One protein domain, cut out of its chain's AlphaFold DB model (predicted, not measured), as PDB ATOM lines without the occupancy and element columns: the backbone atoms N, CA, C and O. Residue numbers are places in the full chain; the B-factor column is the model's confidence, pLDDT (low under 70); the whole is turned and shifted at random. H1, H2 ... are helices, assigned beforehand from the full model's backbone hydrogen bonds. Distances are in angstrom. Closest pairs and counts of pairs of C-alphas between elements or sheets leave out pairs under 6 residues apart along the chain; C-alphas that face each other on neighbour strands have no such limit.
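Overview. This is residues 2 to 42 of the 173 residues of an uncharacterized protein of Prevotella sp. CAG:873 (UniProt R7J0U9). Three helices follow one another as an open, loose zigzag, with the longest helix, H2, in the middle and a shorter helix turned off at each of its ends. H3 makes a corner with the last part of H2, H1 folds back from the first end of H2 with little contact, and residues 2 to 9 stick out free of the rest. The printed part has 41 residues, with three named helices in the order H1, H2, H3 and no named strand, and its class is all helix. The whole is loose, with a radius of gyration of the C-alphas of 11.7 A, and the C-alphas span 30 by 23 by 19 A.

Along the chain. H2 covers residues 15 to 28, 14 residues, and measures 19.8 A from first to last C-alpha, from Gln 15 at (-13.234, -5.262, -17.355) to Ala 28 at (-1.626, -20.026, -23.650). H3 covers residues 30 to 40, 15.3 A from first to last C-alpha, and ends with the C-alpha of Leu 40 at (-16.079, -23.900, -13.987). H1 covers residues 3 to 10, 10.6 A from first to last C-alpha, and begins with the C-alpha of Lys 3 at (2.636, -9.987, -7.118).

Arrangement. H2 and H3 touch only at the corner by their link, and H2 does so with residues 25 to 27 alone. Their closest C-alphas are those of Tyr 26 and Lys 33, 4.6 A apart. The two run opposite ways at a steep tilt of 57 degrees, with centres 13.0 A apart. At the other end of H2, H1 is close but not clearly touching, with 1 pair of C-alphas within 8 A, those of Leu 10 and Leu 18, 7.3 A apart. H1 and H2 also run opposite ways at a steep tilt of 57 degrees, and their centres are 15.4 A apart. H1 and H3 are apart. In H1, H2 and H3 every backbone O i to N i+4 pair is within hydrogen-bond range.

Size, cuts and confidence. The C-alphas farthest apart in the domain are those of Lys 12 and Pro 42, 30.9 A, and the first and last printed C-alphas, of Ser 2 and Pro 42, are 29.5 A apart. Residues 2 to 9, of which 3 to 9 belong to H1, stand free; without them the body of 33 residues spans 30 by 18 by 12 A. The links from H1 to H2, 4 residues, and from H2 to H3, 1 residue, are tight. The printed part has no cut. The mean pLDDT of the printed part is 95.1, and no printed residue is under 70.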
ATOM      1  N   SER A   2       7.107  -8.790  -8.908       87.56
ATOM      2  CA  SER A   2       6.369  -9.173  -7.692       87.56
ATOM      3  C   SER A   2       4.858  -9.209  -7.941       87.56
ATOM      4  O   SER A   2       4.352  -8.493  -8.806       87.56
ATOM      5  N   LYS A   3       4.116  -9.981  -7.132       88.94
ATOM      6  CA  LYS A   3       2.636  -9.987  -7.118       88.94
ATOM      7  C   LYS A   3       2.056  -8.567  -7.002       88.94
ATOM      8  O   LYS A   3       1.023  -8.263  -7.589       88.94
ATOM      9  N   ALA A   4       2.754  -7.683  -6.286       93.69
ATOM     10  CA  ALA A   4       2.373  -6.283  -6.127       93.69
ATOM     11  C   ALA A   4       2.477  -5.472  -7.431       93.69
ATOM     12  O   ALA A   4       1.607  -4.646  -7.690       93.69
ATOM     13  N   ALA A   5       3.504  -5.706  -8.255       94.25
ATOM     14  CA  ALA A   5       3.646  -5.034  -9.548       94.25
ATOM     15  C   ALA A   5       2.546  -5.473 -10.525       94.25
ATOM     16  O   ALA A   5       1.891  -4.623 -11.118       94.25
ATOM     17  N   LEU A   6       2.269  -6.781 -10.605       93.31
ATOM     18  CA  LEU A   6       1.174  -7.305 -11.428       93.31
ATOM     19  C   LEU A   6      -0.177  -6.716 -11.001       93.31
ATOM     20  O   LEU A   6      -0.928  -6.238 -11.841       93.31
ATOM     21  N   ARG A   7      -0.459  -6.665  -9.690       94.00
ATOM     22  CA  ARG A   7      -1.693  -6.056  -9.168       94.00
ATOM     23  C   ARG A   7      -1.850  -4.596  -9.609       94.00
ATOM     24  O   ARG A   7      -2.948  -4.209  -9.984       94.00
ATOM     25  N   LYS A   8      -0.780  -3.794  -9.565       95.50
ATOM     26  CA  LYS A   8      -0.823  -2.381  -9.985       95.50
ATOM     27  C   LYS A   8      -1.178  -2.216 -11.461       95.50
ATOM     28  O   LYS A   8      -1.865  -1.256 -11.786       95.50
ATOM     29  N   GLU A   9      -0.726  -3.121 -12.325       94.38
ATOM     30  CA  GLU A   9      -1.084  -3.084 -13.747       94.38
ATOM     31  C   GLU A   9      -2.523  -3.548 -13.987       94.38
ATOM     32  O   GLU A   9      -3.267  -2.865 -14.682       94.38
ATOM     33  N   LEU A  10      -2.963  -4.632 -13.336       94.44
ATOM     34  CA  LEU A  10      -4.335  -5.141 -13.484       94.44
ATOM     35  C   LEU A  10      -5.402  -4.128 -13.035       94.44
ATOM     36  O   LEU A  10      -6.458  -4.046 -13.647       94.44
ATOM     37  N   VAL A  11      -5.129  -3.326 -11.999       95.81
ATOM     38  CA  VAL A  11      -6.070  -2.297 -11.504       95.81
ATOM     39  C   VAL A  11      -6.308  -1.172 -12.521       95.81
ATOM     40  O   VAL A  11      -7.329  -0.497 -12.450       95.81
ATOM     41  N   LYS A  12      -5.389  -0.962 -13.471       96.44
ATOM     42  CA  LYS A  12      -5.538   0.056 -14.523       96.44
ATOM     43  C   LYS A  12      -6.342  -0.443 -15.729       96.44
ATOM     44  O   LYS A  12      -6.661   0.360 -16.600       96.44
ATOM     45  N   MET A  13      -6.611  -1.747 -15.815       96.56
ATOM     46  CA  MET A  13      -7.290  -2.359 -16.955       96.56
ATOM     47  C   MET A  13      -8.811  -2.242 -16.829       96.56
ATOM     48  O   MET A  13      -9.363  -2.298 -15.729       96.56
ATOM     49  N   SER A  14      -9.498  -2.121 -17.967       97.00
ATOM     50  CA  SER A  14     -10.956  -2.254 -18.012       97.00
ATOM     51  C   SER A  14     -11.387  -3.707 -17.788       97.00
ATOM     52  O   SER A  14     -10.595  -4.642 -17.927       97.00
ATOM     53  N   GLN A  15     -12.672  -3.916 -17.488       96.56
ATOM     54  CA  GLN A  15     -13.234  -5.262 -17.355       96.56
ATOM     55  C   GLN A  15     -13.018  -6.101 -18.625       96.56
ATOM     56  O   GLN A  15     -12.609  -7.254 -18.526       96.56
ATOM     57  N   GLU A  16     -13.234  -5.524 -19.807       96.94
ATOM     58  CA  GLU A  16     -13.037  -6.214 -21.088       96.94
ATOM     59  C   GLU A  16     -11.577  -6.636 -21.290       96.94
ATOM     60  O   GLU A  16     -11.307  -7.771 -21.672       96.94
ATOM     61  N   GLN A  17     -10.622  -5.760 -20.961       97.25
ATOM     62  CA  GLN A  17      -9.194  -6.075 -21.045       97.25
ATOM     63  C   GLN A  17      -8.798  -7.206 -20.090       97.25
ATOM     64  O   GLN A  17      -8.000  -8.067 -20.459       97.25
ATOM     65  N   LEU A  18      -9.368  -7.231 -18.882       97.50
ATOM     66  CA  LEU A  18      -9.142  -8.309 -17.918       97.50
ATOM     67  C   LEU A  18      -9.713  -9.641 -18.411       97.50
ATOM     68  O   LEU A  18      -9.044 -10.665 -18.283       97.50
ATOM     69  N   VAL A  19     -10.916  -9.636 -18.994       96.75
ATOM     70  CA  VAL A  19     -11.522 -10.841 -19.582       96.75
ATOM     71  C   VAL A  19     -10.641 -11.381 -20.705       96.75
ATOM     72  O   VAL A  19     -10.291 -12.559 -20.676       96.75
ATOM     73  N   THR A  20     -10.212 -10.527 -21.638       97.25
ATOM     74  CA  THR A  20      -9.308 -10.927 -22.726       97.25
ATOM     75  C   THR A  20      -7.998 -11.496 -22.185       97.25
ATOM     76  O   THR A  20      -7.606 -12.589 -22.579       97.25
ATOM     77  N   LEU A  21      -7.369 -10.838 -21.204       96.81
ATOM     78  CA  LEU A  21      -6.133 -11.327 -20.586       96.81
ATOM     79  C   LEU A  21      -6.304 -12.717 -19.945       96.81
ATOM     80  O   LEU A  21      -5.404 -13.556 -20.032       96.81
ATOM     81  N   ILE A  22      -7.438 -12.970 -19.287       96.38
ATOM     82  CA  ILE A  22      -7.737 -14.268 -18.665       96.38
ATOM     83  C   ILE A  22      -7.975 -15.344 -19.732       96.38
ATOM     84  O   ILE A  22      -7.468 -16.456 -19.587       96.38
ATOM     85  N   LEU A  23      -8.688 -15.025 -20.817       97.00
ATOM     86  CA  LEU A  23      -8.909 -15.947 -21.939       97.00
ATOM     87  C   LEU A  23      -7.613 -16.267 -22.697       97.00
ATOM     88  O   LEU A  23      -7.381 -17.417 -23.090       97.00
ATOM     89  N   ASP A  24      -6.730 -15.282 -22.843       96.69
ATOM     90  CA  ASP A  24      -5.398 -15.476 -23.407       96.69
ATOM     91  C   ASP A  24      -4.558 -16.385 -22.504       96.69
ATOM     92  O   ASP A  24      -3.906 -17.313 -22.986       96.69
ATOM     93  N   LEU A  25      -4.610 -16.184 -21.180       96.75
ATOM     94  CA  LEU A  25      -3.931 -17.049 -20.213       96.75
ATOM     95  C   LEU A  25      -4.459 -18.489 -20.266       96.75
ATOM     96  O   LEU A  25      -3.657 -19.428 -20.277       96.75
ATOM     97  N   TYR A  26      -5.784 -18.650 -20.326       96.62
ATOM     98  CA  TYR A  26      -6.454 -19.938 -20.498       96.62
ATOM     99  C   TYR A  26      -5.949 -20.661 -21.753       96.62
ATOM    100  O   TYR A  26      -5.601 -21.837 -21.701       96.62
ATOM    101  N   SER A  27      -5.832 -19.947 -22.870       95.94
ATOM    102  CA  SER A  27      -5.404 -20.528 -24.147       95.94
ATOM    103  C   SER A  27      -3.896 -20.804 -24.202       95.94
ATOM    104  O   SER A  27      -3.459 -21.778 -24.813       95.94
ATOM    105  N   ALA A  28      -3.082 -19.966 -23.558       96.75
ATOM    106  CA  ALA A  28      -1.626 -20.026 -23.650       96.75
ATOM    107  C   ALA A  28      -0.974 -21.047 -22.703       96.75
ATOM    108  O   ALA A  28       0.151 -21.487 -22.962       96.75
ATOM    109  N   ARG A  29      -1.610 -21.389 -21.570       96.19
ATOM    110  CA  ARG A  29      -0.992 -22.206 -20.509       96.19
ATOM    111  C   ARG A  29      -1.866 -23.403 -20.119       96.19
ATOM    112  O   ARG A  29      -2.907 -23.198 -19.503       96.19
ATOM    113  N   PRO A  30      -1.402 -24.654 -20.329       93.69
ATOM    114  CA  PRO A  30      -2.159 -25.854 -19.960       93.69
ATOM    115  C   PRO A  30      -2.553 -25.918 -18.480       93.69
ATOM    116  O   PRO A  30      -3.658 -26.327 -18.158       93.69
ATOM    117  N   GLN A  31      -1.675 -25.467 -17.581       91.31
ATOM    118  CA  GLN A  31      -1.952 -25.430 -16.140       91.31
ATOM    119  C   GLN A  31      -3.072 -24.442 -15.788       91.31
ATOM    120  O   GLN A  31      -3.907 -24.732 -14.940       91.31
ATOM    121  N   ALA A  32      -3.109 -23.280 -16.452       94.31
ATOM    122  CA  ALA A  32      -4.176 -22.305 -16.246       94.31
ATOM    123  C   ALA A  32      -5.497 -22.810 -16.830       94.31
ATOM    124  O   ALA A  32      -6.534 -22.673 -16.189       94.31
ATOM    125  N   LYS A  33      -5.441 -23.437 -18.012       95.00
ATOM    126  CA  LYS A  33      -6.584 -24.120 -18.614       95.00
ATOM    127  C   LYS A  33      -7.196 -25.125 -17.643       95.00
ATOM    128  O   LYS A  33      -8.374 -25.012 -17.337       95.00
ATOM    129  N   GLU A  34      -6.383 -26.034 -17.113       94.31
ATOM    130  CA  GLU A  34      -6.837 -27.066 -16.178       94.31
ATOM    131  C   GLU A  34      -7.467 -26.462 -14.913       94.31
ATOM    132  O   GLU A  34      -8.545 -26.883 -14.498       94.31
ATOM    133  N   TYR A  35      -6.837 -25.436 -14.329       95.19
ATOM    134  CA  TYR A  35      -7.386 -24.734 -13.167       95.19
ATOM    135  C   TYR A  35      -8.753 -24.102 -13.461       95.19
ATOM    136  O   TYR A  35      -9.682 -24.240 -12.670       95.19
ATOM    137  N   PHE A  36      -8.896 -23.410 -14.595       95.69
ATOM    138  CA  PHE A  36     -10.157 -22.766 -14.958       95.69
ATOM    139  C   PHE A  36     -11.242 -23.768 -15.365       95.69
ATOM    140  O   PHE A  36     -12.403 -23.547 -15.035       95.69
ATOM    141  N   GLU A  37     -10.889 -24.866 -16.037       95.31
ATOM    142  CA  GLU A  37     -11.828 -25.953 -16.340       95.31
ATOM    143  C   GLU A  37     -12.391 -26.556 -15.048       95.31
ATOM    144  O   GLU A  37     -13.609 -26.680 -14.919       95.31
ATOM    145  N   PHE A  38     -11.532 -26.819 -14.058       95.31
ATOM    146  CA  PHE A  38     -11.965 -27.265 -12.735       95.31
ATOM    147  C   PHE A  38     -12.798 -26.204 -12.001       95.31
ATOM    148  O   PHE A  38     -13.814 -26.524 -11.398       95.31
ATOM    149  N   PHE A  39     -12.409 -24.928 -12.067       94.38
ATOM    150  CA  PHE A  39     -13.173 -23.838 -11.452       94.38
ATOM    151  C   PHE A  39     -14.597 -23.721 -12.021       94.38
ATOM    152  O   PHE A  39     -15.527 -23.407 -11.281       94.38
ATOM    153  N   LEU A  40     -14.774 -23.960 -13.325       94.69
ATOM    154  CA  LEU A  40     -16.079 -23.900 -13.987       94.69
ATOM    155  C   LEU A  40     -16.934 -25.140 -13.708       94.69
ATOM    156  O   LEU A  40     -18.133 -25.003 -13.483       94.69
ATOM    157  N   ASN A  41     -16.327 -26.329 -13.719       94.44
ATOM    158  CA  ASN A  41     -16.996 -27.608 -13.490       94.44
ATOM    159  C   ASN A  41     -16.179 -28.447 -12.491       94.44
ATOM    160  O   ASN A  41     -15.405 -29.311 -12.910       94.44
ATOM    161  N   PRO A  42     -16.312 -28.192 -11.178       94.00
ATOM    162  CA  PRO A  42     -15.494 -28.866 -10.179       94.00
ATOM    163  C   PRO A  42     -15.913 -30.331 -10.027       94.00
ATOM    164  O   PRO A  42     -16.968 -30.633  -9.468       94.00
TER     165      PRO A  42